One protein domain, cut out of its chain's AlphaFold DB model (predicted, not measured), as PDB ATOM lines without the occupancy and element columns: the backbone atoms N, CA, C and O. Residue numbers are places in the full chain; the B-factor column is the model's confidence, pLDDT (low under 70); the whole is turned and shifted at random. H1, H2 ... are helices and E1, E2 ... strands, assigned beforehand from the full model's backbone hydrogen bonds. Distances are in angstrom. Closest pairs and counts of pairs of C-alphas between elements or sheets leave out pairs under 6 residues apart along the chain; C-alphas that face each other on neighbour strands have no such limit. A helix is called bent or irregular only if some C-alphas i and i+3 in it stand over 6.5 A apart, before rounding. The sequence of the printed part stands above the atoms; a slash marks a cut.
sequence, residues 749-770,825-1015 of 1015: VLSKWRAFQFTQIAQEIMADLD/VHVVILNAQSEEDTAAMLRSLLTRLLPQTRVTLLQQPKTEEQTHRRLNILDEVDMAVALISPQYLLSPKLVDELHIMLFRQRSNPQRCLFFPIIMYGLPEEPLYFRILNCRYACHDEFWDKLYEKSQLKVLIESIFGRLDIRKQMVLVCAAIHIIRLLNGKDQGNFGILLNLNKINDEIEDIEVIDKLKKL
ATOM      1  N   VAL A 749      11.833  51.603  32.386       81.75
ATOM      2  CA  VAL A 749      11.918  51.067  33.755       81.75
ATOM      3  C   VAL A 749      10.551  50.575  34.227       81.75
ATOM      4  O   VAL A 749      10.421  49.446  34.702       81.75
ATOM      5  N   LEU A 750       9.512  51.391  34.043       86.88
ATOM      6  CA  LEU A 750       8.148  51.058  34.444       86.88
ATOM      7  C   LEU A 750       7.589  49.856  33.669       86.88
ATOM      8  O   LEU A 750       6.921  49.006  34.259       86.88
ATOM      9  N   SER A 751       7.871  49.751  32.366       85.25
ATOM     10  CA  SER A 751       7.426  48.616  31.546       85.25
ATOM     11  C   SER A 751       8.119  47.313  31.957       85.25
ATOM     12  O   SER A 751       7.453  46.288  32.122       85.25
ATOM     13  N   LYS A 752       9.434  47.349  32.227       82.44
ATOM     14  CA  LYS A 752      10.184  46.197  32.764       82.44
ATOM     15  C   LYS A 752       9.658  45.764  34.130       82.44
ATOM     16  O   LYS A 752       9.474  44.569  34.357       82.44
ATOM     17  N   TRP A 753       9.353  46.717  35.009       85.69
ATOM     18  CA  TRP A 753       8.763  46.426  36.313       85.69
ATOM     19  C   TRP A 753       7.395  45.751  36.195       85.69
ATOM     20  O   TRP A 753       7.176  44.706  36.807       85.69
ATOM     21  N   ARG A 754       6.483  46.286  35.373       88.00
ATOM     22  CA  ARG A 754       5.166  45.664  35.150       88.00
ATOM     23  C   ARG A 754       5.298  44.255  34.579       88.00
ATOM     24  O   ARG A 754       4.609  43.349  35.040       88.00
ATOM     25  N   ALA A 755       6.225  44.045  33.645       82.44
ATOM     26  CA  ALA A 755       6.528  42.729  33.090       82.44
ATOM     27  C   ALA A 755       7.037  41.745  34.165       82.44
ATOM     28  O   ALA A 755       6.608  40.588  34.218       82.44
ATOM     29  N   PHE A 756       7.911  42.208  35.063       80.50
ATOM     30  CA  PHE A 756       8.403  41.428  36.198       80.50
ATOM     31  C   PHE A 756       7.279  41.059  37.177       80.50
ATOM     32  O   PHE A 756       7.092  39.881  37.481       80.50
ATOM     33  N   GLN A 757       6.485  42.039  37.609       81.06
ATOM     34  CA  GLN A 757       5.348  41.817  38.507       81.06
ATOM     35  C   GLN A 757       4.330  40.858  37.891       81.06
ATOM     36  O   GLN A 757       3.853  39.950  38.568       81.06
ATOM     37  N   PHE A 758       4.044  41.011  36.594       80.25
ATOM     38  CA  PHE A 758       3.184  40.085  35.873       80.25
ATOM     39  C   PHE A 758       3.759  38.666  35.885       80.25
ATOM     40  O   PHE A 758       3.020  37.732  36.158       80.25
ATOM     41  N   THR A 759       5.067  38.487  35.680       73.75
ATOM     42  CA  THR A 759       5.724  37.165  35.705       73.75
ATOM     43  C   THR A 759       5.521  36.428  37.034       73.75
ATOM     44  O   THR A 759       5.278  35.223  37.021       73.75
ATOM     45  N   GLN A 760       5.576  37.139  38.167       74.44
ATOM     46  CA  GLN A 760       5.383  36.554  39.502       74.44
ATOM     47  C   GLN A 760       3.981  35.961  39.682       74.44
ATOM     48  O   GLN A 760       3.825  34.888  40.253       74.44
ATOM     49  N   ILE A 761       2.966  36.638  39.145       71.94
ATOM     50  CA  ILE A 761       1.565  36.207  39.244       71.94
ATOM     51  C   ILE A 761       1.114  35.362  38.041       71.94
ATOM     52  O   ILE A 761       0.091  34.681  38.110       71.94
ATOM     53  N   ALA A 762       1.862  35.381  36.933       69.44
ATOM     54  CA  ALA A 762       1.478  34.769  35.664       69.44
ATOM     55  C   ALA A 762       1.339  33.255  35.772       69.44
ATOM     56  O   ALA A 762       0.367  32.720  35.258       69.44
ATOM     57  N   GLN A 763       2.251  32.556  36.457       66.19
ATOM     58  CA  GLN A 763       2.160  31.096  36.620       66.19
ATOM     59  C   GLN A 763       0.836  30.677  37.269       66.19
ATOM     60  O   GLN A 763       0.202  29.710  36.852       66.19
ATOM     61  N   GLU A 764       0.392  31.442  38.259       66.62
ATOM     62  CA  GLU A 764      -0.826  31.154  39.003       66.62
ATOM     63  C   GLU A 764      -2.076  31.563  38.219       66.62
ATOM     64  O   GLU A 764      -3.054  30.818  38.186       66.62
ATOM     65  N   ILE A 765      -2.025  32.710  37.531       65.62
ATOM     66  CA  ILE A 765      -3.073  33.148  36.602       65.62
ATOM     67  C   ILE A 765      -3.248  32.113  35.482       65.62
ATOM     68  O   ILE A 765      -4.373  31.710  35.198       65.62
ATOM     69  N   MET A 766      -2.154  31.629  34.891       66.38
ATOM     70  CA  MET A 766      -2.158  30.612  33.835       66.38
ATOM     71  C   MET A 766      -2.687  29.267  34.346       66.38
ATOM     72  O   MET A 766      -3.512  28.650  33.679       66.38
ATOM     73  N   ALA A 767      -2.316  28.850  35.560       64.31
ATOM     74  CA  ALA A 767      -2.865  27.644  36.181       64.31
ATOM     75  C   ALA A 767      -4.379  27.742  36.445       64.31
ATOM     76  O   ALA A 767      -5.090  26.742  36.345       64.31
ATOM     77  N   ASP A 768      -4.893  28.924  36.793       62.03
ATOM     78  CA  ASP A 768      -6.332  29.149  36.965       62.03
ATOM     79  C   ASP A 768      -7.073  29.232  35.619       62.03
ATOM     80  O   ASP A 768      -8.207  28.765  35.509       62.03
ATOM     81  N   LEU A 769      -6.416  29.744  34.578       56.59
ATOM     82  CA  LEU A 769      -6.913  29.734  33.201       56.59
ATOM     83  C   LEU A 769      -6.979  28.317  32.612       56.59
ATOM     84  O   LEU A 769      -7.947  27.990  31.929       56.59
ATOM     85  N   ASP A 770      -6.008  27.454  32.915       54.75
ATOM     86  CA  ASP A 770      -5.977  26.053  32.467       54.75
ATOM     87  C   ASP A 770      -7.087  25.191  33.089       54.75
ATOM     88  O   ASP A 770      -7.491  24.178  32.511       54.75
ATOM     89  N   VAL A 825     -19.828  41.685  48.344       75.81
ATOM     90  CA  VAL A 825     -18.647  42.457  47.920       75.81
ATOM     91  C   VAL A 825     -19.048  43.455  46.831       75.81
ATOM     92  O   VAL A 825     -19.678  43.069  45.840       75.81
ATOM     93  N   HIS A 826     -18.678  44.726  46.973       86.62
ATOM     94  CA  HIS A 826     -18.988  45.803  46.032       86.62
ATOM     95  C   HIS A 826     -17.726  46.331  45.341       86.62
ATOM     96  O   HIS A 826     -16.852  46.937  45.959       86.62
ATOM     97  N   VAL A 827     -17.668  46.133  44.022       89.25
ATOM     98  CA  VAL A 827     -16.620  46.659  43.140       89.25
ATOM     99  C   VAL A 827     -17.183  47.774  42.269       89.25
ATOM    100  O   VAL A 827     -18.276  47.664  41.700       89.25
ATOM    101  N   VAL A 828     -16.411  48.840  42.117       91.50
ATOM    102  CA  VAL A 828     -16.741  49.989  41.273       91.50
ATOM    103  C   VAL A 828     -15.708  50.155  40.173       91.50
ATOM    104  O   VAL A 828     -14.523  49.992  40.424       91.50
ATOM    105  N   ILE A 829     -16.147  50.493  38.961       92.25
ATOM    106  CA  ILE A 829     -15.260  50.837  37.842       92.25
ATOM    107  C   ILE A 829     -15.408  52.331  37.533       92.25
ATOM    108  O   ILE A 829     -16.516  52.786  37.238       92.25
ATOM    109  N   LEU A 830     -14.296  53.063  37.603       90.62
ATOM    110  CA  LEU A 830     -14.156  54.478  37.255       90.62
ATOM    111  C   LEU A 830     -13.584  54.592  35.839       90.62
ATOM    112  O   LEU A 830     -12.536  54.015  35.546       90.62
ATOM    113  N   ASN A 831     -14.263  55.323  34.957       89.44
ATOM    114  CA  ASN A 831     -13.858  55.468  33.559       89.44
ATOM    115  C   ASN A 831     -14.308  56.817  32.977       89.44
ATOM    116  O   ASN A 831     -15.350  57.348  33.376       89.44
ATOM    117  N   ALA A 832     -13.566  57.348  32.000       83.31
ATOM    118  CA  ALA A 832     -14.059  58.450  31.179       83.31
ATOM    119  C   ALA A 832     -14.993  57.934  30.073       83.31
ATOM    120  O   ALA A 832     -15.179  56.726  29.878       83.31
ATOM    121  N   GLN A 833     -15.674  58.866  29.402       77.56
ATOM    122  CA  GLN A 833     -16.691  58.531  28.405       77.56
ATOM    123  C   GLN A 833     -16.103  57.745  27.219       77.56
ATOM    124  O   GLN A 833     -16.767  56.868  26.677       77.56
ATOM    125  N   SER A 834     -14.843  58.001  26.858       75.81
ATOM    126  CA  SER A 834     -14.122  57.279  25.803       75.81
ATOM    127  C   SER A 834     -13.858  55.802  26.123       75.81
ATOM    128  O   SER A 834     -13.624  55.017  25.208       75.81
ATOM    129  N   GLU A 835     -13.907  55.394  27.395       82.69
ATOM    130  CA  GLU A 835     -13.634  54.022  27.840       82.69
ATOM    131  C   GLU A 835     -14.903  53.257  28.249       82.69
ATOM    132  O   GLU A 835     -14.798  52.189  28.850       82.69
ATOM    133  N   GLU A 836     -16.103  53.757  27.932       79.75
ATOM    134  CA  GLU A 836     -17.373  53.125  28.330       79.75
ATOM    135  C   GLU A 836     -17.480  51.662  27.861       79.75
ATOM    136  O   GLU A 836     -17.818  50.782  28.656       79.75
ATOM    137  N   ASP A 837     -17.088  51.381  26.616       79.00
ATOM    138  CA  ASP A 837     -17.062  50.021  26.063       79.00
ATOM    139  C   ASP A 837     -16.081  49.116  26.823       79.00
ATOM    140  O   ASP A 837     -16.389  47.968  27.154       79.00
ATOM    141  N   THR A 838     -14.909  49.653  27.174       83.00
ATOM    142  CA  THR A 838     -13.867  48.925  27.917       83.00
ATOM    143  C   THR A 838     -14.329  48.630  29.349       83.00
ATOM    144  O   THR A 838     -14.174  47.512  29.848       83.00
ATOM    145  N   ALA A 839     -14.959  49.602  30.008       86.38
ATOM    146  CA  ALA A 839     -15.523  49.445  31.343       86.38
ATOM    147  C   ALA A 839     -16.661  48.412  31.355       86.38
ATOM    148  O   ALA A 839     -16.721  47.552  32.241       86.38
ATOM    149  N   ALA A 840     -17.534  48.436  30.343       80.44
ATOM    150  CA  ALA A 840     -18.599  47.452  30.172       80.44
ATOM    151  C   ALA A 840     -18.048  46.032  29.965       80.44
ATOM    152  O   ALA A 840     -18.565  45.078  30.557       80.44
ATOM    153  N   MET A 841     -16.968  45.886  29.191       79.38
ATOM    154  CA  MET A 841     -16.259  44.616  29.021       79.38
ATOM    155  C   MET A 841     -15.709  44.092  30.351       79.38
ATOM    156  O   MET A 841     -15.981  42.945  30.713       79.38
ATOM    157  N   LEU A 842     -14.999  44.927  31.115       84.25
ATOM    158  CA  LEU A 842     -14.444  44.535  32.413       84.25
ATOM    159  C   LEU A 842     -15.538  44.146  33.414       84.25
ATOM    160  O   LEU A 842     -15.436  43.117  34.082       84.25
ATOM    161  N   ARG A 843     -16.636  44.908  33.469       84.31
ATOM    162  CA  ARG A 843     -17.808  44.563  34.286       84.31
ATOM    163  C   ARG A 843     -18.369  43.196  33.914       84.31
ATOM    164  O   ARG A 843     -18.689  42.407  34.803       84.31
ATOM    165  N   SER A 844     -18.511  42.927  32.617       75.25
ATOM    166  CA  SER A 844     -19.028  41.657  32.095       75.25
ATOM    167  C   SER A 844     -18.153  40.477  32.521       75.25
ATOM    168  O   SER A 844     -18.681  39.439  32.922       75.25
ATOM    169  N   LEU A 845     -16.826  40.646  32.509       75.56
ATOM    170  CA  LEU A 845     -15.878  39.650  33.014       75.56
ATOM    171  C   LEU A 845     -16.028  39.427  34.519       75.56
ATOM    172  O   LEU A 845     -16.253  38.296  34.940       75.56
ATOM    173  N   LEU A 846     -15.959  40.491  35.323       78.06
ATOM    174  CA  LEU A 846     -16.019  40.394  36.783       78.06
ATOM    175  C   LEU A 846     -17.346  39.796  37.265       78.06
ATOM    176  O   LEU A 846     -17.344  38.912  38.113       78.06
ATOM    177  N   THR A 847     -18.469  40.201  36.666       75.00
ATOM    178  CA  THR A 847     -19.803  39.670  37.011       75.00
ATOM    179  C   THR A 847     -19.931  38.184  36.662       75.00
ATOM    180  O   THR A 847     -20.609  37.433  37.357       75.00
ATOM    181  N   ARG A 848     -19.285  37.738  35.575       66.50
ATOM    182  CA  ARG A 848     -19.305  36.334  35.142       66.50
ATOM    183  C   ARG A 848     -18.414  35.449  36.011       66.50
ATOM    184  O   ARG A 848     -18.760  34.298  36.243       66.50
ATOM    185  N   LEU A 849     -17.276  35.979  36.450       65.12
ATOM    186  CA  LEU A 849     -16.283  35.247  37.234       65.12
ATOM    187  C   LEU A 849     -16.565  35.286  38.749       65.12
ATOM    188  O   LEU A 849     -16.117  34.395  39.464       65.12
ATOM    189  N   LEU A 850     -17.325  36.277  39.235       69.56
ATOM    190  CA  LEU A 850     -17.791  36.397  40.621       69.56
ATOM    191  C   LEU A 850     -19.280  36.786  40.680       69.56
ATOM    192  O   LEU A 850     -19.608  37.961  40.858       69.56
ATOM    193  N   PRO A 851     -20.203  35.813  40.578       64.81
ATOM    194  CA  PRO A 851     -21.644  36.075  40.627       64.81
ATOM    195  C   PRO A 851     -22.120  36.745  41.928       64.81
ATOM    196  O   PRO A 851     -23.120  37.458  41.922       64.81
ATOM    197  N   GLN A 852     -21.403  36.526  43.036       64.75
ATOM    198  CA  GLN A 852     -21.674  37.103  44.358       64.75
ATOM    199  C   GLN A 852     -21.198  38.559  44.529       64.75
ATOM    200  O   GLN A 852     -21.479  39.174  45.559       64.75
ATOM    201  N   THR A 853     -20.492  39.123  43.545       72.31
ATOM    202  CA  THR A 853     -19.945  40.484  43.603       72.31
ATOM    203  C   THR A 853     -20.851  41.466  42.870       72.31
ATOM    204  O   THR A 853     -21.164  41.308  41.688       72.31
ATOM    205  N   ARG A 854     -21.230  42.554  43.540       82.06
ATOM    206  CA  ARG A 854     -21.911  43.682  42.903       82.06
ATOM    207  C   ARG A 854     -20.876  44.520  42.157       82.06
ATOM    208  O   ARG A 854     -20.067  45.182  42.792       82.06
ATOM    209  N   VAL A 855     -20.928  44.552  40.824       83.38
ATOM    210  CA  VAL A 855     -20.041  45.402  40.002       83.38
ATOM    211  C   VAL A 855     -20.818  46.588  39.428       83.38
ATOM    212  O   VAL A 855     -21.764  46.411  38.652       83.38
ATOM    213  N   THR A 856     -20.428  47.805  39.807       82.88
ATOM    214  CA  THR A 856     -21.093  49.059  39.412       82.88
ATOM    215  C   THR A 856     -20.198  49.874  38.482       82.88
ATOM    216  O   THR A 856     -19.028  50.090  38.783       82.88
ATOM    217  N   LEU A 857     -20.747  50.344  37.358       79.00
ATOM    218  CA  LEU A 857     -20.062  51.310  36.492       79.00
ATOM    219  C   LEU A 857     -20.380  52.715  36.968       79.00
ATOM    220  O   LEU A 857     -21.551  53.089  37.056       79.00
ATOM    221  N   LEU A 858     -19.340  53.488  37.230       69.38
ATOM    222  CA  LEU A 858     -19.443  54.885  37.592       69.38
ATOM    223  C   LEU A 858     -19.048  55.742  36.380       69.38
ATOM    224  O   LEU A 858     -17.967  56.317  36.330       69.38
ATOM    225  N   GLN A 859     -19.994  55.922  35.454       62.06
ATOM    226  CA  GLN A 859     -19.864  56.807  34.281       62.06
ATOM    227  C   GLN A 859     -19.752  58.293  34.651       62.06
ATOM    228  O   GLN A 859     -20.355  58.707  35.640       62.06
ATOM    229  N   GLN A 860     -19.064  59.103  33.833       55.53
ATOM    230  CA  GLN A 860     -18.947  60.553  34.051       55.53
ATOM    231  C   GLN A 860     -20.303  61.201  34.405       55.53
ATOM    232  O   GLN A 860     -21.290  61.002  33.686       55.53
ATOM    233  N   PRO A 861     -20.378  61.952  35.519       51.44
ATOM    234  CA  PRO A 861     -21.635  62.487  36.016       51.44
ATOM    235  C   PRO A 861     -22.166  63.576  35.080       51.44
ATOM    236  O   PRO A 861     -21.490  64.568  34.814       51.44
ATOM    237  N   LYS A 862     -23.409  63.410  34.621       46.16
ATOM    238  CA  LYS A 862     -24.148  64.424  33.850       46.16
ATOM    239  C   LYS A 862     -24.939  65.369  34.764       46.16
ATOM    240  O   LYS A 862     -25.400  66.408  34.309       46.16
ATOM    241  N   THR A 863     -25.101  65.009  36.043       42.19
ATOM    242  CA  THR A 863     -25.818  65.779  37.074       42.19
ATOM    243  C   THR A 863     -25.140  65.655  38.449       42.19
ATOM    244  O   THR A 863     -24.339  64.752  38.694       42.19
ATOM    245  N   GLU A 864     -25.461  66.533  39.396       38.25
ATOM    246  CA  GLU A 864     -24.824  66.530  40.727       38.25
ATOM    247  C   GLU A 864     -25.401  65.509  41.705       38.25
ATOM    248  O   GLU A 864     -24.705  65.033  42.598       38.25
ATOM    249  N   GLU A 865     -26.648  65.093  41.497       35.75
ATOM    250  CA  GLU A 865     -27.236  63.965  42.224       35.75
ATOM    251  C   GLU A 865     -26.496  62.659  41.906       35.75
ATOM    252  O   GLU A 865     -26.351  61.787  42.763       35.75
ATOM    253  N   GLN A 866     -25.965  62.541  40.683       46.38
ATOM    254  CA  GLN A 866     -25.045  61.465  40.331       46.38
ATOM    255  C   GLN A 866     -23.698  61.646  41.041       46.38
ATOM    256  O   GLN A 866     -23.145  60.651  41.483       46.38
ATOM    257  N   THR A 867     -23.210  62.875  41.229       46.66
ATOM    258  CA  THR A 867     -21.933  63.164  41.919       46.66
ATOM    259  C   THR A 867     -21.982  62.789  43.408       46.66
ATOM    260  O   THR A 867     -21.153  62.013  43.868       46.66
ATOM    261  N   HIS A 868     -23.019  63.194  44.146       44.91
ATOM    262  CA  HIS A 868     -23.186  62.810  45.559       44.91
ATOM    263  C   HIS A 868     -23.378  61.303  45.757       44.91
ATOM    264  O   HIS A 868     -22.806  60.704  46.666       44.91
ATOM    265  N   ARG A 869     -24.158  60.654  44.878       55.75
ATOM    266  CA  ARG A 869     -24.290  59.189  44.900       55.75
ATOM    267  C   ARG A 869     -22.954  58.499  44.644       55.75
ATOM    268  O   ARG A 869     -22.726  57.443  45.215       55.75
ATOM    269  N   ARG A 870     -22.087  59.072  43.804       66.31
ATOM    270  CA  ARG A 870     -20.754  58.528  43.516       66.31
ATOM    271  C   ARG A 870     -19.841  58.604  44.728       66.31
ATOM    272  O   ARG A 870     -19.221  57.597  45.027       66.31
ATOM    273  N   LEU A 871     -19.822  59.723  45.452       61.12
ATOM    274  CA  LEU A 871     -19.021  59.863  46.674       61.12
ATOM    275  C   LEU A 871     -19.452  58.866  47.759       61.12
ATOM    276  O   LEU A 871     -18.622  58.107  48.247       61.12
ATOM    277  N   ASN A 872     -20.758  58.755  48.025       61.56
ATOM    278  CA  ASN A 872     -21.280  57.762  48.975       61.56
ATOM    279  C   ASN A 872     -20.956  56.325  48.547       61.56
ATOM    280  O   ASN A 872     -20.623  55.485  49.375       61.56
ATOM    281  N   ILE A 873     -21.048  56.037  47.242       70.06
ATOM    282  CA  ILE A 873     -20.630  54.743  46.703       70.06
ATOM    283  C   ILE A 873     -19.147  54.531  47.008       70.06
ATOM    284  O   ILE A 873     -18.818  53.503  47.586       70.06
ATOM    285  N   LEU A 874     -18.280  55.493  46.667       68.50
ATOM    286  CA  LEU A 874     -16.830  55.434  46.871       68.50
ATOM    287  C   LEU A 874     -16.423  55.247  48.334       68.50
ATOM    288  O   LEU A 874     -15.393  54.621  48.558       68.50
ATOM    289  N   ASP A 875     -17.210  55.706  49.304       65.31
ATOM    290  CA  ASP A 875     -16.954  55.500  50.737       65.31
ATOM    291  C   ASP A 875     -17.249  54.070  51.210       65.31
ATOM    292  O   ASP A 875     -16.581  53.562  52.117       65.31
ATOM    293  N   GLU A 876     -18.197  53.395  50.562       69.94
ATOM    294  CA  GLU A 876     -18.671  52.060  50.937       69.94
ATOM    295  C   GLU A 876     -18.044  50.925  50.106       69.94
ATOM    296  O   GLU A 876     -18.124  49.771  50.526       69.94
ATOM    297  N   VAL A 877     -17.396  51.212  48.960       79.44
ATOM    298  CA  VAL A 877     -16.833  50.150  48.093       79.44
ATOM    299  C   VAL A 877     -15.720  49.372  48.781       79.44
ATOM    300  O   VAL A 877     -14.871  49.959  49.469       79.44
ATOM    301  N   ASP A 878     -15.655  48.078  48.461       84.56
ATOM    302  CA  ASP A 878     -14.542  47.194  48.814       84.56
ATOM    303  C   ASP A 878     -13.339  47.384  47.877       84.56
ATOM    304  O   ASP A 878     -12.199  47.237  48.307       84.56
ATOM    305  N   MET A 879     -13.577  47.725  46.601       89.56
ATOM    306  CA  MET A 879     -12.523  48.045  45.629       89.56
ATOM    307  C   MET A 879     -13.021  48.971  44.508       89.56
ATOM    308  O   MET A 879     -14.071  48.727  43.906       89.56
ATOM    309  N   ALA A 880     -12.238  50.000  44.172       92.06
ATOM    310  CA  ALA A 880     -12.427  50.833  42.986       92.06
ATOM    311  C   ALA A 880     -11.357  50.524  41.930       92.06
ATOM    312  O   ALA A 880     -10.160  50.601  42.201       92.06
ATOM    313  N   VAL A 881     -11.792  50.209  40.712       94.19
ATOM    314  CA  VAL A 881     -10.942  49.953  39.548       94.19
ATOM    315  C   VAL A 881     -10.970  51.176  38.636       94.19
ATOM    316  O   VAL A 881     -12.024  51.502  38.098       94.19
ATOM    317  N   ALA A 882      -9.841  51.856  38.449       93.06
ATOM    318  CA  ALA A 882      -9.765  53.067  37.628       93.06
ATOM    319  C   ALA A 882      -9.115  52.792  36.271       93.06
ATOM    320  O   ALA A 882      -7.970  52.351  36.209       93.06
ATOM    321  N   LEU A 883      -9.834  53.079  35.185       93.38
ATOM    322  CA  LEU A 883      -9.328  53.008  33.815       93.38
ATOM    323  C   LEU A 883      -8.732  54.369  33.427       93.38
ATOM    324  O   LEU A 883      -9.451  55.267  32.995       93.38
ATOM    325  N   ILE A 884      -7.423  54.530  33.620       90.94
ATOM    326  CA  ILE A 884      -6.715  55.806  33.471       90.94
ATOM    327  C   ILE A 884      -6.332  56.030  32.002       90.94
ATOM    328  O   ILE A 884      -5.713  55.176  31.360       90.94
ATOM    329  N   SER A 885      -6.695  57.197  31.472       87.31
ATOM    330  CA  SER A 885      -6.415  57.658  30.108       87.31
ATOM    331  C   SER A 885      -6.227  59.181  30.080       87.31
ATOM    332  O   SER A 885      -6.626  59.846  31.035       87.31
ATOM    333  N   PRO A 886      -5.703  59.782  28.993       82.44
ATOM    334  CA  PRO A 886      -5.669  61.241  28.859       82.44
ATOM    335  C   PRO A 886      -7.037  61.904  29.086       82.44
ATOM    336  O   PRO A 886      -7.132  62.892  29.803       82.44
ATOM    337  N   GLN A 887      -8.121  61.312  28.572       77.44
ATOM    338  CA  GLN A 887      -9.476  61.841  28.763       77.44
ATOM    339  C   GLN A 887      -9.972  61.712  30.213       77.44
ATOM    340  O   GLN A 887     -10.759  62.543  30.670       77.44
ATOM    341  N   TYR A 888      -9.513  60.690  30.944       83.38
ATOM    342  CA  TYR A 888      -9.734  60.580  32.387       83.38
ATOM    343  C   TYR A 888      -9.105  61.771  33.115       83.38
ATOM    344  O   TYR A 888      -9.765  62.400  33.939       83.38
ATOM    345  N   LEU A 889      -7.854  62.103  32.780       79.06
ATOM    346  CA  LEU A 889      -7.093  63.177  33.427       79.06
ATOM    347  C   LEU A 889      -7.627  64.577  33.094       79.06
ATOM    348  O   LEU A 889      -7.564  65.468  33.933       79.06
ATOM    349  N   LEU A 890      -8.227  64.762  31.913       72.56
ATOM    350  CA  LEU A 890      -8.897  66.011  31.524       72.56
ATOM    351  C   LEU A 890     -10.199  66.284  32.298       72.56
ATOM    352  O   LEU A 890     -10.798  67.345  32.127       72.56
ATOM    353  N   SER A 891     -10.680  65.343  33.115       66.81
ATOM    354  CA  SER A 891     -11.899  65.501  33.907       66.81
ATOM    355  C   SER A 891     -11.560  65.777  35.375       66.81
ATOM    356  O   SER A 891     -11.242  64.829  36.097       66.81
ATOM    357  N   PRO A 892     -11.717  67.026  35.868       60.91
ATOM    358  CA  PRO A 892     -11.443  67.358  37.268       60.91
ATOM    359  C   PRO A 892     -12.191  66.445  38.243       60.91
ATOM    360  O   PRO A 892     -11.600  65.911  39.169       60.91
ATOM    361  N   LYS A 893     -13.458  66.132  37.944       64.50
ATOM    362  CA  LYS A 893     -14.297  65.251  38.771       64.50
ATOM    363  C   LYS A 893     -13.736  63.829  38.907       64.50
ATOM    364  O   LYS A 893     -13.744  63.271  39.997       64.50
ATOM    365  N   LEU A 894     -13.258  63.225  37.814       73.19
ATOM    366  CA  LEU A 894     -12.671  61.876  37.860       73.19
ATOM    367  C   LEU A 894     -11.307  61.874  38.558       73.19
ATOM    368  O   LEU A 894     -10.940  60.892  39.209       73.19
ATOM    369  N   VAL A 895     -10.561  62.971  38.420       73.75
ATOM    370  CA  VAL A 895      -9.303  63.189  39.132       73.75
ATOM    371  C   VAL A 895      -9.558  63.343  40.633       73.75
ATOM    372  O   VAL A 895      -8.857  62.720  41.425       73.75
ATOM    373  N   ASP A 896     -10.587  64.076  41.053       66.62
ATOM    374  CA  ASP A 896     -10.953  64.221  42.467       66.62
ATOM    375  C   ASP A 896     -11.362  62.876  43.087       66.62
ATOM    376  O   ASP A 896     -10.900  62.509  44.168       66.62
ATOM    377  N   GLU A 897     -12.158  62.078  42.372       75.50
ATOM    378  CA  GLU A 897     -12.532  60.721  42.791       75.50
ATOM    379  C   GLU A 897     -11.332  59.771  42.890       75.50
ATOM    380  O   GLU A 897     -11.257  58.947  43.806       75.50
ATOM    381  N   LEU A 898     -10.369  59.897  41.974       81.19
ATOM    382  CA  LEU A 898      -9.102  59.177  42.057       81.19
ATOM    383  C   LEU A 898      -8.364  59.559  43.344       81.19
ATOM    384  O   LEU A 898      -7.955  58.664  44.084       81.19
ATOM    385  N   HIS A 899      -8.254  60.850  43.669       72.44
ATOM    386  CA  HIS A 899      -7.606  61.315  44.901       72.44
ATOM    387  C   HIS A 899      -8.316  60.829  46.170       72.44
ATOM    388  O   HIS A 899      -7.648  60.449  47.134       72.44
ATOM    389  N   ILE A 900      -9.651  60.748  46.165       72.19
ATOM    390  CA  ILE A 900     -10.426  60.126  47.250       72.19
ATOM    391  C   ILE A 900     -10.003  58.669  47.446       72.19
ATOM    392  O   ILE A 900      -9.734  58.234  48.569       72.19
ATOM    393  N   MET A 901      -9.889  57.904  46.360       78.56
ATOM    394  CA  MET A 901      -9.488  56.502  46.450       78.56
ATOM    395  C   MET A 901      -8.026  56.322  46.862       78.56
ATOM    396  O   MET A 901      -7.732  55.421  47.652       78.56
ATOM    397  N   LEU A 902      -7.122  57.199  46.418       76.44
ATOM    398  CA  LEU A 902      -5.742  57.231  46.908       76.44
ATOM    399  C   LEU A 902      -5.702  57.509  48.415       76.44
ATOM    400  O   LEU A 902      -4.992  56.833  49.161       76.44
ATOM    401  N   PHE A 903      -6.512  58.447  48.900       69.56
ATOM    402  CA  PHE A 903      -6.633  58.725  50.327       69.56
ATOM    403  C   PHE A 903      -7.134  57.504  51.122       69.56
ATOM    404  O   PHE A 903      -6.518  57.126  52.130       69.56
ATOM    405  N   ARG A 904      -8.190  56.823  50.646       72.38
ATOM    406  CA  ARG A 904      -8.706  55.587  51.269       72.38
ATOM    407  C   ARG A 904      -7.652  54.476  51.281       72.38
ATOM    408  O   ARG A 904      -7.467  53.828  52.314       72.38
ATOM    409  N   GLN A 905      -6.917  54.294  50.180       78.69
ATOM    410  CA  GLN A 905      -5.826  53.318  50.069       78.69
ATOM    411  C   GLN A 905      -4.686  53.610  51.059       78.69
ATOM    412  O   GLN A 905      -4.170  52.688  51.695       78.69
ATOM    413  N   ARG A 906      -4.324  54.886  51.262       68.56
ATOM    414  CA  ARG A 906      -3.273  55.292  52.218       68.56
ATOM    415  C   ARG A 906      -3.622  54.916  53.654       68.56
ATOM    416  O   ARG A 906      -2.748  54.474  54.412       68.56
ATOM    417  N   SER A 907      -4.896  55.103  53.988       64.25
ATOM    418  CA  SER A 907      -5.478  54.831  55.303       64.25
ATOM    419  C   SER A 907      -5.610  53.330  55.582       64.25
ATOM    420  O   SER A 907      -5.593  52.925  56.739       64.25
ATOM    421  N   ASN A 908      -5.655  52.492  54.536       66.88
ATOM    422  CA  ASN A 908      -5.819  51.039  54.633       66.88
ATOM    423  C   ASN A 908      -4.757  50.271  53.817       66.88
ATOM    424  O   ASN A 908      -5.091  49.579  52.856       66.88
ATOM    425  N   PRO A 909      -3.469  50.318  54.203       66.56
ATOM    426  CA  PRO A 909      -2.377  49.737  53.413       66.56
ATOM    427  C   PRO A 909      -2.407  48.201  53.315       66.56
ATOM    428  O   PRO A 909      -1.681  47.630  52.509       66.56
ATOM    429  N   GLN A 910      -3.221  47.534  54.140       70.00
ATOM    430  CA  GLN A 910      -3.324  46.072  54.215       70.00
ATOM    431  C   GLN A 910      -4.344  45.479  53.229       70.00
ATOM    432  O   GLN A 910      -4.478  44.261  53.139       70.00
ATOM    433  N   ARG A 911      -5.104  46.321  52.519       76.81
ATOM    434  CA  ARG A 911      -6.120  45.899  51.545       76.81
ATOM    435  C   ARG A 911      -5.974  46.694  50.256       76.81
ATOM    436  O   ARG A 911      -5.624  47.869  50.298       76.81
ATOM    437  N   CYS A 912      -6.277  46.065  49.126       82.62
ATOM    438  CA  CYS A 912      -6.351  46.749  47.841       82.62
ATOM    439  C   CYS A 912      -7.732  47.396  47.698       82.62
ATOM    440  O   CYS A 912      -8.691  46.731  47.316       82.62
ATOM    441  N   LEU A 913      -7.831  48.678  48.043       85.44
ATOM    442  CA  LEU A 913      -9.043  49.477  47.852       85.44
ATOM    443  C   LEU A 913      -9.050  50.177  46.491       85.44
ATOM    444  O   LEU A 913     -10.121  50.478  45.971       85.44
ATOM    445  N   PHE A 914      -7.878  50.434  45.909       90.38
ATOM    446  CA  PHE A 914      -7.727  51.109  44.622       90.38
ATOM    447  C   PHE A 914      -6.883  50.276  43.652       90.38
ATOM    448  O   PHE A 914      -5.775  49.860  43.987       90.38
ATOM    449  N   PHE A 915      -7.403  50.054  42.444       92.81
ATOM    450  CA  PHE A 915      -6.778  49.243  41.401       92.81
ATOM    451  C   PHE A 915      -6.721  50.024  40.072       92.81
ATOM    452  O   PHE A 915      -7.690  50.021  39.307       92.81
ATOM    453  N   PRO A 916      -5.620  50.734  39.778       93.94
ATOM    454  CA  PRO A 916      -5.478  51.477  38.529       93.94
ATOM    455  C   PRO A 916      -5.083  50.562  37.357       93.94
ATOM    456  O   PRO A 916      -4.264  49.653  37.511       93.94
ATOM    457  N   ILE A 917      -5.618  50.843  36.168       94.19
ATOM    458  CA  ILE A 917      -5.266  50.223  34.881       94.19
ATOM    459  C   ILE A 917      -5.021  51.346  33.870       94.19
ATOM    460  O   ILE A 917      -5.909  52.163  33.629       94.19
ATOM    461  N   ILE A 918      -3.840  51.385  33.253       92.19
ATOM    462  CA  ILE A 918      -3.499  52.395  32.242       92.19
ATOM    463  C   ILE A 918      -3.967  51.910  30.866       92.19
ATOM    464  O   ILE A 918      -3.510  50.886  30.348       92.19
ATOM    465  N   MET A 919      -4.891  52.652  30.257       87.56
ATOM    466  CA  MET A 919      -5.512  52.279  28.983       87.56
ATOM    467  C   MET A 919      -4.770  52.830  27.765       87.56
ATOM    468  O   MET A 919      -4.746  52.188  26.716       87.56
ATOM    469  N   TYR A 920      -4.159  54.003  27.908       83.31
ATOM    470  CA  TYR A 920      -3.450  54.724  26.851       83.31
ATOM    471  C   TYR A 920      -2.229  55.431  27.444       83.31
ATOM    472  O   TYR A 920      -2.144  55.578  28.663       83.31
ATOM    473  N   GLY A 921      -1.294  55.866  26.596       78.31
ATOM    474  CA  GLY A 921      -0.164  56.685  27.041       78.31
ATOM    475  C   GLY A 921      -0.652  57.936  27.776       78.31
ATOM    476  O   GLY A 921      -1.615  58.568  27.343       78.31
ATOM    477  N   LEU A 922      -0.022  58.243  28.906       82.81
ATOM    478  CA  LEU A 922      -0.352  59.391  29.749       82.81
ATOM    479  C   LEU A 922       0.495  60.611  29.342       82.81
ATOM    480  O   LEU A 922       1.567  60.422  28.764       82.81
ATOM    481  N   PRO A 923       0.032  61.847  29.610       74.50
ATOM    482  CA  PRO A 923       0.822  63.055  29.364       74.50
ATOM    483  C   PRO A 923       2.124  63.068  30.183       74.50
ATOM    484  O   PRO A 923       2.243  62.360  31.183       74.50
ATOM    485  N   GLU A 924       3.094  63.889  29.757       69.31
ATOM    486  CA  GLU A 924       4.357  64.088  30.494       69.31
ATOM    487  C   GLU A 924       4.106  64.652  31.900       69.31
ATOM    488  O   GLU A 924       4.808  64.275  32.835       69.31
ATOM    489  N   GLU A 925       3.084  65.504  32.046       67.12
ATOM    490  CA  GLU A 925       2.740  66.194  33.288       67.12
ATOM    491  C   GLU A 925       1.219  66.171  33.561       67.12
ATOM    492  O   GLU A 925       0.426  66.195  32.611       67.12
ATOM    493  N   PRO A 926       0.798  66.140  34.843       74.38
ATOM    494  CA  PRO A 926       1.653  65.988  36.025       74.38
ATOM    495  C   PRO A 926       2.177  64.544  36.164       74.38
ATOM    496  O   PRO A 926       1.472  63.566  35.882       74.38
ATOM    497  N   LEU A 927       3.446  64.398  36.552       80.19
ATOM    498  CA  LEU A 927       4.224  63.166  36.382       80.19
ATOM    499  C   LEU A 927       3.758  62.045  37.317       80.19
ATOM    500  O   LEU A 927       3.877  60.861  36.983       80.19
ATOM    501  N   TYR A 928       3.181  62.385  38.473       84.50
ATOM    502  CA  TYR A 928       2.772  61.395  39.473       84.50
ATOM    503  C   TYR A 928       1.751  60.371  38.942       84.50
ATOM    504  O   TYR A 928       1.741  59.227  39.404       84.50
ATOM    505  N   PHE A 929       0.941  60.717  37.929       84.75
ATOM    506  CA  PHE A 929       0.020  59.770  37.288       84.75
ATOM    507  C   PHE A 929       0.743  58.602  36.600       84.75
ATOM    508  O   PHE A 929       0.208  57.492  36.554       84.75
ATOM    509  N   ARG A 930       1.966  58.817  36.092       85.75
ATOM    510  CA  ARG A 930       2.779  57.782  35.423       85.75
ATOM    511  C   ARG A 930       3.432  56.816  36.404       85.75
ATOM    512  O   ARG A 930       3.661  55.661  36.055       85.75
ATOM    513  N   ILE A 931       3.689  57.265  37.631       86.62
ATOM    514  CA  ILE A 931       4.298  56.453  38.693       86.62
ATOM    515  C   ILE A 931       3.283  55.936  39.717       86.62
ATOM    516  O   ILE A 931       3.680  55.461  40.780       86.62
ATOM    517  N   LEU A 932       1.979  55.981  39.423       88.31
ATOM    518  CA  LEU A 932       0.989  55.240  40.209       88.31
ATOM    519  C   LEU A 932       1.364  53.754  40.252       88.31
ATOM    520  O   LEU A 932       1.876  53.208  39.273       88.31
ATOM    521  N   ASN A 933       1.061  53.076  41.361       87.62
ATOM    522  CA  ASN A 933       1.254  51.633  41.519       87.62
ATOM    523  C   ASN A 933       0.278  50.828  40.645       87.62
ATOM    524  O   ASN A 933      -0.677  50.208  41.112       87.62
ATOM    525  N   CYS A 934       0.511  50.881  39.336       89.88
ATOM    526  CA  CYS A 934      -0.308  50.295  38.297       89.88
ATOM    527  C   CYS A 934       0.427  49.113  37.670       89.88
ATOM    528  O   CYS A 934       1.391  49.280  36.927       89.88
ATOM    529  N   ARG A 935      -0.055  47.899  37.951       87.62
ATOM    530  CA  ARG A 935       0.527  46.646  37.438       87.62
ATOM    531  C   ARG A 935       0.141  46.339  35.985       87.62
ATOM    532  O   ARG A 935       0.703  45.425  35.393       87.62
ATOM    533  N   TYR A 936      -0.814  47.077  35.416       90.94
ATOM    534  CA  TYR A 936      -1.425  46.767  34.125       90.94
ATOM    535  C   TYR A 936      -1.512  48.003  33.231       90.94
ATOM    536  O   TYR A 936      -2.322  48.892  33.486       90.94
ATOM    537  N   ALA A 937      -0.727  48.031  32.151       91.50
ATOM    538  CA  ALA A 937      -0.777  49.088  31.148       91.50
ATOM    539  C   ALA A 937      -0.899  48.512  29.731       91.50
ATOM    540  O   ALA A 937      -0.129  47.640  29.337       91.50
ATOM    541  N   CYS A 938      -1.851  49.010  28.939       88.38
ATOM    542  CA  CYS A 938      -2.137  48.482  27.596       88.38
ATOM    543  C   CYS A 938      -1.028  48.762  26.575       88.38
ATOM    544  O   CYS A 938      -0.925  48.065  25.569       88.38
ATOM    545  N   HIS A 939      -0.199  49.777  26.817       86.12
ATOM    546  CA  HIS A 939       0.888  50.144  25.916       86.12
ATOM    547  C   HIS A 939       2.159  49.300  26.113       86.12
ATOM    548  O   HIS A 939       3.079  49.435  25.310       86.12
ATOM    549  N   ASP A 940       2.228  48.430  27.128       86.81
ATOM    550  CA  ASP A 940       3.401  47.574  27.329       86.81
ATOM    551  C   ASP A 940       3.554  46.549  26.192       86.81
ATOM    552  O   ASP A 940       2.624  45.823  25.837       86.81
ATOM    553  N   GLU A 941       4.756  46.448  25.630       79.94
ATOM    554  CA  GLU A 941       5.017  45.594  24.462       79.94
ATOM    555  C   GLU A 941       4.999  44.090  24.777       79.94
ATOM    556  O   GLU A 941       4.853  43.261  23.878       79.94
ATOM    557  N   PHE A 942       5.146  43.696  26.049       81.12
ATOM    558  CA  PHE A 942       5.173  42.277  26.416       81.12
ATOM    559  C   PHE A 942       3.818  41.577  26.206       81.12
ATOM    560  O   PHE A 942       3.795  40.354  26.055       81.12
ATOM    561  N   TRP A 943       2.708  42.325  26.129       84.06
ATOM    562  CA  TRP A 943       1.379  41.765  25.856       84.06
ATOM    563  C   TRP A 943       1.282  41.108  24.478       84.06
ATOM    564  O   TRP A 943       0.641  40.065  24.357       84.06
ATOM    565  N   ASP A 944       1.955  41.658  23.463       79.25
ATOM    566  CA  ASP A 944       1.966  41.075  22.114       79.25
ATOM    567  C   ASP A 944       2.666  39.714  22.117       79.25
ATOM    568  O   ASP A 944       2.139  38.722  21.613       79.25
ATOM    569  N   LYS A 945       3.830  39.652  22.777       73.56
ATOM    570  CA  LYS A 945       4.629  38.425  22.908       73.56
ATOM    571  C   LYS A 945       3.856  37.328  23.642       73.56
ATOM    572  O   LYS A 945       3.949  36.160  23.272       73.56
ATOM    573  N   LEU A 946       3.090  37.705  24.666       72.06
ATOM    574  CA  LEU A 946       2.261  36.780  25.435       72.06
ATOM    575  C   LEU A 946       1.043  36.299  24.632       72.06
ATOM    576  O   LEU A 946       0.694  35.120  24.682       72.06
ATOM    577  N   TYR A 947       0.407  37.176  23.854       72.81
ATOM    578  CA  TYR A 947      -0.728  36.804  23.008       72.81
ATOM    579  C   TYR A 947      -0.345  35.795  21.919       72.81
ATOM    580  O   TYR A 947      -1.078  34.837  21.678       72.81
ATOM    581  N   GLU A 948       0.812  35.969  21.277       68.25
ATOM    582  CA  GLU A 948       1.268  35.070  20.210       68.25
ATOM    583  C   GLU A 948       1.584  33.649  20.698       68.25
ATOM    584  O   GLU A 948       1.437  32.694  19.933       68.25
ATOM    585  N   LYS A 949       1.987  33.502  21.965       61.38
ATOM    586  CA  LYS A 949       2.469  32.237  22.541       61.38
ATOM    587  C   LYS A 949       1.461  31.505  23.428       61.38
ATOM    588  O   LYS A 949       1.684  30.344  23.763       61.38
ATOM    589  N   SER A 950       0.362  32.145  23.815       61.56
ATOM    590  CA  SER A 950      -0.540  31.621  24.846       61.56
ATOM    591  C   SER A 950      -1.722  30.818  24.287       61.56
ATOM    592  O   SER A 950      -2.339  31.171  23.278       61.56
ATOM    593  N   GLN A 951      -2.140  29.777  25.023       58.03
ATOM    594  CA  GLN A 951      -3.442  29.110  24.814       58.03
ATOM    595  C   GLN A 951      -4.629  30.073  25.046       58.03
ATOM    596  O   GLN A 951      -5.755  29.802  24.623       58.03
ATOM    597  N   LEU A 952      -4.364  31.236  25.658       56.97
ATOM    598  CA  LEU A 952      -5.315  32.319  25.900       56.97
ATOM    599  C   LEU A 952      -5.837  32.970  24.630       56.97
ATOM    600  O   LEU A 952      -6.952  33.484  24.654       56.97
ATOM    601  N   LYS A 953      -5.084  32.924  23.527       65.00
ATOM    602  CA  LYS A 953      -5.513  33.470  22.235       65.00
ATOM    603  C   LYS A 953      -6.913  32.993  21.852       65.00
ATOM    604  O   LYS A 953      -7.765  33.798  21.492       65.00
ATOM    605  N   VAL A 954      -7.170  31.695  21.999       61.22
ATOM    606  CA  VAL A 954      -8.463  31.089  21.655       61.22
ATOM    607  C   VAL A 954      -9.570  31.556  22.603       61.22
ATOM    608  O   VAL A 954     -10.667  31.889  22.159       61.22
ATOM    609  N   LEU A 955      -9.279  31.623  23.906       59.00
ATOM    610  CA  LEU A 955     -10.222  32.109  24.914       59.00
ATOM    611  C   LEU A 955     -10.583  33.582  24.668       59.00
ATOM    612  O   LEU A 955     -11.756  33.940  24.663       59.00
ATOM    613  N   ILE A 956      -9.590  34.423  24.401       63.25
ATOM    614  CA  ILE A 956      -9.746  35.858  24.161       63.25
ATOM    615  C   ILE A 956     -10.513  36.121  22.864       63.25
ATOM    616  O   ILE A 956     -11.497  36.863  22.885       63.25
ATOM    617  N   GLU A 957     -10.153  35.446  21.767       66.25
ATOM    618  CA  GLU A 957     -10.894  35.535  20.502       66.25
ATOM    619  C   GLU A 957     -12.351  35.059  20.670       66.25
ATOM    620  O   GLU A 957     -13.248  35.630  20.048       66.25
ATOM    621  N   SER A 958     -12.614  34.077  21.546       59.66
ATOM    622  CA  SER A 958     -13.976  33.596  21.830       59.66
ATOM    623  C   SER A 958     -14.819  34.561  22.673       59.66
ATOM    624  O   SER A 958     -16.035  34.620  22.495       59.66
ATOM    625  N   ILE A 959     -14.196  35.323  23.582       57.00
ATOM    626  CA  ILE A 959     -14.899  36.247  24.484       57.00
ATOM    627  C   ILE A 959     -15.106  37.617  23.826       57.00
ATOM    628  O   ILE A 959     -16.160  38.224  24.016       57.00
ATOM    629  N   PHE A 960     -14.125  38.109  23.066       60.72
ATOM    630  CA  PHE A 960     -14.090  39.503  22.606       60.72
ATOM    631  C   PHE A 960     -13.993  39.676  21.082       60.72
ATOM    632  O   PHE A 960     -14.139  40.793  20.587       60.72
ATOM    633  N   GLY A 961     -13.747  38.607  20.318       62.59
ATOM    634  CA  GLY A 961     -13.398  38.715  18.897       62.59
ATOM    635  C   GLY A 961     -12.014  39.349  18.664       62.59
ATOM    636  O   GLY A 961     -11.251  39.577  19.598       62.59
ATOM    637  N   ARG A 962     -11.660  39.644  17.403       56.41
ATOM    638  CA  ARG A 962     -10.346  40.210  17.012       56.41
ATOM    639  C   ARG A 962     -10.304  41.746  17.056       56.41
ATOM    640  O   ARG A 962     -10.216  42.376  16.004       56.41
ATOM    641  N   LEU A 963     -10.373  42.356  18.236       60.28
ATOM    642  CA  LEU A 963     -10.321  43.819  18.387       60.28
ATOM    643  C   LEU A 963      -9.412  44.232  19.556       60.28
ATOM    644  O   LEU A 963      -9.757  44.008  20.705       60.28
ATOM    645  N   ASP A 964      -8.279  44.868  19.245       72.69
ATOM    646  CA  ASP A 964      -7.265  45.374  20.192       72.69
ATOM    647  C   ASP A 964      -6.751  44.331  21.209       72.69
ATOM    648  O   ASP A 964      -7.172  44.250  22.365       72.69
ATOM    649  N   ILE A 965      -5.798  43.522  20.740       74.50
ATOM    650  CA  ILE A 965      -5.207  42.386  21.457       74.50
ATOM    651  C   ILE A 965      -4.649  42.780  22.834       74.50
ATOM    652  O   ILE A 965      -4.913  42.094  23.825       74.50
ATOM    653  N   ARG A 966      -3.894  43.885  22.914       81.75
ATOM    654  CA  ARG A 966      -3.230  44.302  24.159       81.75
ATOM    655  C   ARG A 966      -4.252  44.671  25.229       81.75
ATOM    656  O   ARG A 966      -4.148  44.201  26.361       81.75
ATOM    657  N   LYS A 967      -5.287  45.439  24.863       83.62
ATOM    658  CA  LYS A 967      -6.378  45.792  25.788       83.62
ATOM    659  C   LYS A 967      -7.102  44.556  26.304       83.62
ATOM    660  O   LYS A 967      -7.339  44.439  27.502       83.62
ATOM    661  N   GLN A 968      -7.430  43.612  25.426       77.94
ATOM    662  CA  GLN A 968      -8.124  42.388  25.827       77.94
ATOM    663  C   GLN A 968      -7.294  41.548  26.812       77.94
ATOM    664  O   GLN A 968      -7.823  41.109  27.836       77.94
ATOM    665  N   MET A 969      -5.996  41.372  26.540       80.12
ATOM    666  CA  MET A 969      -5.059  40.667  27.426       80.12
ATOM    667  C   MET A 969      -5.005  41.307  28.815       80.12
ATOM    668  O   MET A 969      -5.155  40.610  29.825       80.12
ATOM    669  N   VAL A 970      -4.852  42.634  28.860       87.44
ATOM    670  CA  VAL A 970      -4.825  43.408  30.105       87.44
ATOM    671  C   VAL A 970      -6.100  43.198  30.913       87.44
ATOM    672  O   VAL A 970      -6.016  42.866  32.093       87.44
ATOM    673  N   LEU A 971      -7.278  43.335  30.296       85.81
ATOM    674  CA  LEU A 971      -8.557  43.230  31.005       85.81
ATOM    675  C   LEU A 971      -8.796  41.837  31.595       85.81
ATOM    676  O   LEU A 971      -9.272  41.732  32.725       85.81
ATOM    677  N   VAL A 972      -8.461  40.771  30.862       78.56
ATOM    678  CA  VAL A 972      -8.610  39.390  31.358       78.56
ATOM    679  C   VAL A 972      -7.681  39.138  32.539       78.56
ATOM    680  O   VAL A 972      -8.125  38.649  33.578       78.56
ATOM    681  N   CYS A 973      -6.407  39.504  32.406       81.00
ATOM    682  CA  CYS A 973      -5.424  39.284  33.461       81.00
ATOM    683  C   CYS A 973      -5.723  40.129  34.706       81.00
ATOM    684  O   CYS A 973      -5.641  39.624  35.826       81.00
ATOM    685  N   ALA A 974      -6.121  41.391  34.519       88.06
ATOM    686  CA  ALA A 974      -6.535  42.274  35.601       88.06
ATOM    687  C   ALA A 974      -7.775  41.735  36.327       88.06
ATOM    688  O   ALA A 974      -7.796  41.713  37.554       88.06
ATOM    689  N   ALA A 975      -8.780  41.234  35.595       83.94
ATOM    690  CA  ALA A 975      -9.979  40.657  36.198       83.94
ATOM    691  C   ALA A 975      -9.650  39.459  37.104       83.94
ATOM    692  O   ALA A 975     -10.141  39.395  38.228       83.94
ATOM    693  N   ILE A 976      -8.784  38.542  36.659       78.25
ATOM    694  CA  ILE A 976      -8.360  37.382  37.463       78.25
ATOM    695  C   ILE A 976      -7.626  37.830  38.731       78.25
ATOM    696  O   ILE A 976      -7.892  37.316  39.816       78.25
ATOM    697  N   HIS A 977      -6.746  38.823  38.625       84.12
ATOM    698  CA  HIS A 977      -6.017  39.357  39.774       84.12
ATOM    699  C   HIS A 977      -6.947  40.051  40.779       84.12
ATOM    700  O   HIS A 977      -6.876  39.759  41.972       84.12
ATOM    701  N   ILE A 978      -7.887  40.877  40.309       86.56
ATOM    702  CA  ILE A 978      -8.930  41.489  41.149       86.56
ATOM    703  C   ILE A 978      -9.674  40.409  41.946       86.56
ATOM    704  O   ILE A 978      -9.855  40.533  43.155       86.56
ATOM    705  N   ILE A 979     -10.046  39.302  41.305       78.38
ATOM    706  CA  ILE A 979     -10.757  38.196  41.959       78.38
ATOM    707  C   ILE A 979      -9.925  37.552  43.070       78.38
ATOM    708  O   ILE A 979     -10.457  37.178  44.117       78.38
ATOM    709  N   ARG A 980      -8.619  37.398  42.859       77.06
ATOM    710  CA  ARG A 980      -7.713  36.824  43.861       77.06
ATOM    711  C   ARG A 980      -7.565  37.738  45.073       77.06
ATOM    712  O   ARG A 980      -7.632  37.241  46.197       77.06
ATOM    713  N   LEU A 981      -7.454  39.047  44.841       81.88
ATOM    714  CA  LEU A 981      -7.412  40.068  45.893       81.88
ATOM    715  C   LEU A 981      -8.696  40.064  46.730       81.88
ATOM    716  O   LEU A 981      -8.627  40.011  47.955       81.88
ATOM    717  N   LEU A 982      -9.867  40.032  46.083       79.50
ATOM    718  CA  LEU A 982     -11.161  39.996  46.779       79.50
ATOM    719  C   LEU A 982     -11.365  38.710  47.595       79.50
ATOM    720  O   LEU A 982     -11.981  38.745  48.655       79.50
ATOM    721  N   ASN A 983     -10.817  37.583  47.136       73.19
ATOM    722  CA  ASN A 983     -10.865  36.309  47.858       73.19
ATOM    723  C   ASN A 983      -9.776  36.170  48.941       73.19
ATOM    724  O   ASN A 983      -9.645  35.096  49.528       73.19
ATOM    725  N   GLY A 984      -8.961  37.205  49.177       68.69
ATOM    726  CA  GLY A 984      -7.875  37.179  50.163       68.69
ATOM    727  C   GLY A 984      -6.743  36.199  49.832       68.69
ATOM    728  O   GLY A 984      -5.978  35.832  50.721       68.69
ATOM    729  N   LYS A 985      -6.640  35.754  48.571       58.88
ATOM    730  CA  LYS A 985      -5.611  34.808  48.096       58.88
ATOM    731  C   LYS A 985      -4.291  35.479  47.722       58.88
ATOM    732  O   LYS A 985      -3.328  34.781  47.432       58.88
ATOM    733  N   ASP A 986      -4.264  36.806  47.690       64.38
ATOM    734  CA  ASP A 986      -3.089  37.600  47.359       64.38
ATOM    735  C   ASP A 986      -2.921  38.698  48.420       64.38
ATOM    736  O   ASP A 986      -3.847  39.471  48.680       64.38
ATOM    737  N   GLN A 987      -1.768  38.708  49.089       57.38
ATOM    738  CA  GLN A 987      -1.405  39.686  50.112       57.38
ATOM    739  C   GLN A 987      -0.209  40.477  49.589       57.38
ATOM    740  O   GLN A 987       0.924  40.002  49.609       57.38
ATOM    741  N   GLY A 988      -0.478  41.676  49.079       60.28
ATOM    742  CA  GLY A 988       0.523  42.543  48.467       60.28
ATOM    743  C   GLY A 988       0.715  43.855  49.223       60.28
ATOM    744  O   GLY A 988      -0.114  44.264  50.032       60.28
ATOM    745  N   ASN A 989       1.811  44.550  48.922       64.12
ATOM    746  CA  ASN A 989       1.987  45.946  49.313       64.12
ATOM    747  C   ASN A 989       1.196  46.852  48.350       64.12
ATOM    748  O   ASN A 989       1.565  46.989  47.183       64.12
ATOM    749  N   PHE A 990       0.129  47.483  48.844       73.50
ATOM    750  CA  PHE A 990      -0.774  48.343  48.065       73.50
ATOM    751  C   PHE A 990      -0.429  49.835  48.193       73.50
ATOM    752  O   PHE A 990      -1.307  50.684  48.339       73.50
ATOM    753  N   GLY A 991       0.870  50.159  48.187       71.12
ATOM    754  CA  GLY A 991       1.344  51.545  48.143       71.12
ATOM    755  C   GLY A 991       0.752  52.323  46.962       71.12
ATOM    756  O   GLY A 991       0.335  51.721  45.973       71.12
ATOM    757  N   ILE A 992       0.704  53.651  47.072       79.88
ATOM    758  CA  ILE A 992       0.036  54.524  46.094       79.88
ATOM    759  C   ILE A 992       0.943  54.837  44.910       79.88
ATOM    760  O   ILE A 992       0.572  54.565  43.768       79.88
ATOM    761  N   LEU A 993       2.131  55.377  45.187       82.31
ATOM    762  CA  LEU A 993       3.160  55.630  44.184       82.31
ATOM    763  C   LEU A 993       4.208  54.519  44.199       82.31
ATOM    764  O   LEU A 993       4.510  53.926  45.240       82.31
ATOM    765  N   LEU A 994       4.758  54.237  43.023       79.62
ATOM    766  CA  LEU A 994       5.845  53.296  42.838       79.62
ATOM    767  C   LEU A 994       7.141  53.839  43.412       79.62
ATOM    768  O   LEU A 994       7.517  54.993  43.233       79.62
ATOM    769  N   ASN A 995       7.864  52.933  44.051       74.88
ATOM    770  CA  ASN A 995       9.180  53.199  44.579       74.88
ATOM    771  C   ASN A 995      10.226  52.865  43.516       74.88
ATOM    772  O   ASN A 995      10.695  51.731  43.443       74.88
ATOM    773  N   LEU A 996      10.585  53.855  42.701       72.31
ATOM    774  CA  LEU A 996      11.498  53.670  41.569       72.31
ATOM    775  C   LEU A 996      12.879  53.117  41.960       72.31
ATOM    776  O   LEU A 996      13.541  52.512  41.120       72.31
ATOM    777  N   ASN A 997      13.308  53.273  43.215       66.31
ATOM    778  CA  ASN A 997      14.560  52.678  43.676       66.31
ATOM    779  C   ASN A 997      14.444  51.178  43.954       66.31
ATOM    780  O   ASN A 997      15.325  50.433  43.550       66.31
ATOM    781  N   LYS A 998      13.350  50.723  44.582       68.00
ATOM    782  CA  LYS A 998      13.105  49.278  44.764       68.00
ATOM    783  C   LYS A 998      12.982  48.552  43.433       68.00
ATOM    784  O   LYS A 998      13.391  47.409  43.315       68.00
ATOM    785  N   ILE A 999      12.414  49.229  42.439       71.44
ATOM    786  CA  ILE A 999      12.229  48.669  41.104       71.44
ATOM    787  C   ILE A 999      13.569  48.310  40.456       71.44
ATOM    788  O   ILE A 999      13.669  47.253  39.842       71.44
ATOM    789  N   ASN A1000      14.584  49.166  40.583       64.19
ATOM    790  CA  ASN A1000      15.896  48.889  40.001       64.19
ATOM    791  C   ASN A1000      16.544  47.654  40.647       64.19
ATOM    792  O   ASN A1000      16.953  46.757  39.916       64.19
ATOM    793  N   ASP A1001      16.522  47.570  41.983       63.19
ATOM    794  CA  ASP A1001      17.024  46.409  42.734       63.19
ATOM    795  C   ASP A1001      16.300  45.110  42.316       63.19
ATOM    796  O   ASP A1001      16.921  44.067  42.143       63.19
ATOM    797  N   GLU A1002      14.979  45.171  42.105       64.94
ATOM    798  CA  GLU A1002      14.161  44.021  41.686       64.94
ATOM    799  C   GLU A1002      14.413  43.575  40.231       64.94
ATOM    800  O   GLU A1002      14.218  42.400  39.907       64.94
ATOM    801  N   ILE A1003      14.792  44.497  39.336       63.91
ATOM    802  CA  ILE A1003      14.978  44.224  37.899       63.91
ATOM    803  C   ILE A1003      16.383  43.690  37.594       63.91
ATOM    804  O   ILE A1003      16.506  42.824  36.725       63.91
ATOM    805  N   GLU A1004      17.427  44.188  38.265       57.25
ATOM    806  CA  GLU A1004      18.822  43.786  38.007       57.25
ATOM    807  C   GLU A1004      19.076  42.292  38.272       57.25
ATOM    808  O   GLU A1004      19.890  41.672  37.588       57.25
ATOM    809  N   ASP A1005      18.312  41.681  39.176       49.62
ATOM    810  CA  ASP A1005      18.498  40.287  39.584       49.62
ATOM    811  C   ASP A1005      17.939  39.232  38.595       49.62
ATOM    812  O   ASP A1005      18.122  38.028  38.815       49.62
ATOM    813  N   ILE A1006      17.200  39.597  37.528       52.59
ATOM    814  CA  ILE A1006      16.422  38.607  36.745       52.59
ATOM    815  C   ILE A1006      16.424  38.850  35.222       52.59
ATOM    816  O   ILE A1006      16.024  39.899  34.726       52.59
ATOM    817  N   GLU A1007      16.695  37.792  34.439       56.75
ATOM    818  CA  GLU A1007      16.348  37.699  33.007       56.75
ATOM    819  C   GLU A1007      14.815  37.627  32.808       56.75
ATOM    820  O   GLU A1007      14.230  36.580  32.507       56.75
ATOM    821  N   VAL A1008      14.125  38.754  33.005       56.28
ATOM    822  CA  VAL A1008      12.653  38.862  32.929       56.28
ATOM    823  C   VAL A1008      12.133  38.391  31.567       56.28
ATOM    824  O   VAL A1008      11.113  37.710  31.478       56.28
ATOM    825  N   ILE A1009      12.878  38.684  30.499       51.84
ATOM    826  CA  ILE A1009      12.519  38.315  29.125       51.84
ATOM    827  C   ILE A1009      12.576  36.797  28.910       51.84
ATOM    828  O   ILE A1009      11.690  36.254  28.255       51.84
ATOM    829  N   ASP A1010      13.570  36.095  29.456       54.53
ATOM    830  CA  ASP A1010      13.700  34.648  29.246       54.53
ATOM    831  C   ASP A1010      12.733  33.840  30.118       54.53
ATOM    832  O   ASP A1010      12.231  32.806  29.671       54.53
ATOM    833  N   LYS A1011      12.356  34.345  31.300       57.78
ATOM    834  CA  LYS A1011      11.232  33.790  32.075       57.78
ATOM    835  C   LYS A1011       9.889  33.994  31.368       57.78
ATOM    836  O   LYS A1011       9.130  33.034  31.266       57.78
ATOM    837  N   LEU A1012       9.627  35.179  30.809       53.44
ATOM    838  CA  LEU A1012       8.423  35.446  30.003       53.44
ATOM    839  C   LEU A1012       8.378  34.663  28.688       53.44
ATOM    840  O   LEU A1012       7.299  34.438  28.162       53.44
ATOM    841  N   LYS A1013       9.528  34.278  28.118       50.38
ATOM    842  CA  LYS A1013       9.578  33.397  26.940       50.38
ATOM    843  C   LYS A1013       9.330  31.923  27.282       50.38
ATOM    844  O   LYS A1013       8.980  31.190  26.357       50.38
ATOM    845  N   LYS A1014       9.634  31.497  28.518       52.59
ATOM    846  CA  LYS A1014       9.446  30.124  29.028       52.59
ATOM    847  C   LYS A1014       8.009  29.865  29.494       52.59
ATOM    848  O   LYS A1014       7.541  28.741  29.337       52.59
ATOM    849  N   LEU A1015       7.374  30.874  30.096       47.25
ATOM    850  CA  LEU A1015       5.919  30.981  30.278       47.25
ATOM    851  C   LEU A1015       5.213  31.074  28.919       47.25
ATOM    852  O   LEU A1015       4.081  30.548  28.832       47.25
TER     853      LEU A1015
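This is residues 749 to 770 and 825 to 1015 of the 1015 residues of an uncharacterized protein of Trichoplax adhaerens (UniProt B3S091). A parallel sheet of four strands, in the order E2 E1 E3 E4, is covered by helices on both faces, H3 and H5 over one and H2 and H8 over the other. Beyond H8, away from the sheet, gather H1, H6, H7, H9 and H10; H6 packs on H8, while H9 and H10 pack on the first arm of the bent H1. The longest axis runs from H3 to H10. The printed part has 213 residues with ten named helices and four named strands, in the order H1 E1 H2 E2 H3 E3 H4 H5 E4 H6 H7 H8 H9 H10, a mixed class. It is compact, with a radius of gyration of the C-alphas of 16.7 A and spans of 51 by 40 by 32 A.

Begin with the sheet: E2, residues 853 to 858, and E4, residues 914 to 918, are its edge strands, and E1, residues 825 to 830, and E3, residues 879 to 884, its inner ones. It is only just strongly twisted, its C-alphas lying up to 4.2 A off the best plane. Look for N 827 and O 854 at 2.9 A between E2 and E1, N 830 and O 881 at 2.8 A between E1 and E3, and N 884 and O 917 at 2.8 A between E3 and E4. Three layers, a sheet with helices on both faces, are formed by H2, residues 833 to 849, and H8, residues 965 to 982, on one face, and H3, residues 864 to 876, and H5, residues 892 to 907, on the other. E1, H2, E2 is a strand-helix-strand unit, two parallel neighbour strands with a helix between; E3, E4 with H5 and H4, residues 886 to 889, is another. E2, H3, E3 is a split unit, with E1 between its strands; the three crossovers are right-handed. H2 is irregular, with C-alphas 834 and 837 7.8 A apart; its height over the sheet is 8.4 A. H3 and H5 touch at a shallow tilt of 16 degrees, closest at C-alphas 874 and 901, 7.4 A. H4 and H5 only just touch, only at the corner, with 3 pairs of C-alphas within 8 A. H8 is the hub, touching four helices. It touches H2 at a steep tilt of 51 degrees, C-alphas 846 and 975 being 6.1 A apart. It touches H6, residues 942 to 949, about perpendicular at 81 degrees, with C-alphas 943 and 966 5.5 A apart. It only just touches H7, residues 952 to 960, with 3 pairs of C-alphas within 8 A. H1, residues 749 to 770, was assigned by its hydrogen bonds as one helix, but is bent, C-alphas 760 and 763 being 7.0 A apart; its arms are H1a, up to 760, and H1b, from 763. H1b only just touches H8, with 3 pairs, closest at C-alphas 765 and 976, 6.8 A. H1a touches H9, residues 996 to 1004, at C-alphas 753 and 999, 6.3 A, and H10, residues 1008 to 1014, at C-alphas 756 and 1008, 5.9 A. Every O i to N i+4 pair is within hydrogen-bond range in H1a, H1b, H3, H5, H7, H8 and H10, but 11 of 13 in H2, 3 of 4 in H6 and 4 of 5 in H9; H4 is too short for one.

Find C-alpha 825 at (-18.647, 42.457, 47.920), where E1 begins. H8 runs 26.1 A from C-alpha 965 at (-5.207, 42.386, 21.457), H2 24.9 A and H5 22.8 A. H10 ends at C-alpha 1014, (9.446, 30.124, 29.028).

The C-alphas of Glu 865 and Asp 1010 are the two farthest apart, 52.0 A. Residues 771 to 824 are cut out, with C-alphas 770 and 825 25.9 A apart across the gap. The links E4 to H6 and H8 to H9 are long. The mean pLDDT of the printed part is 73.3, and 83 residues are under 70, among them 1000 to 1015.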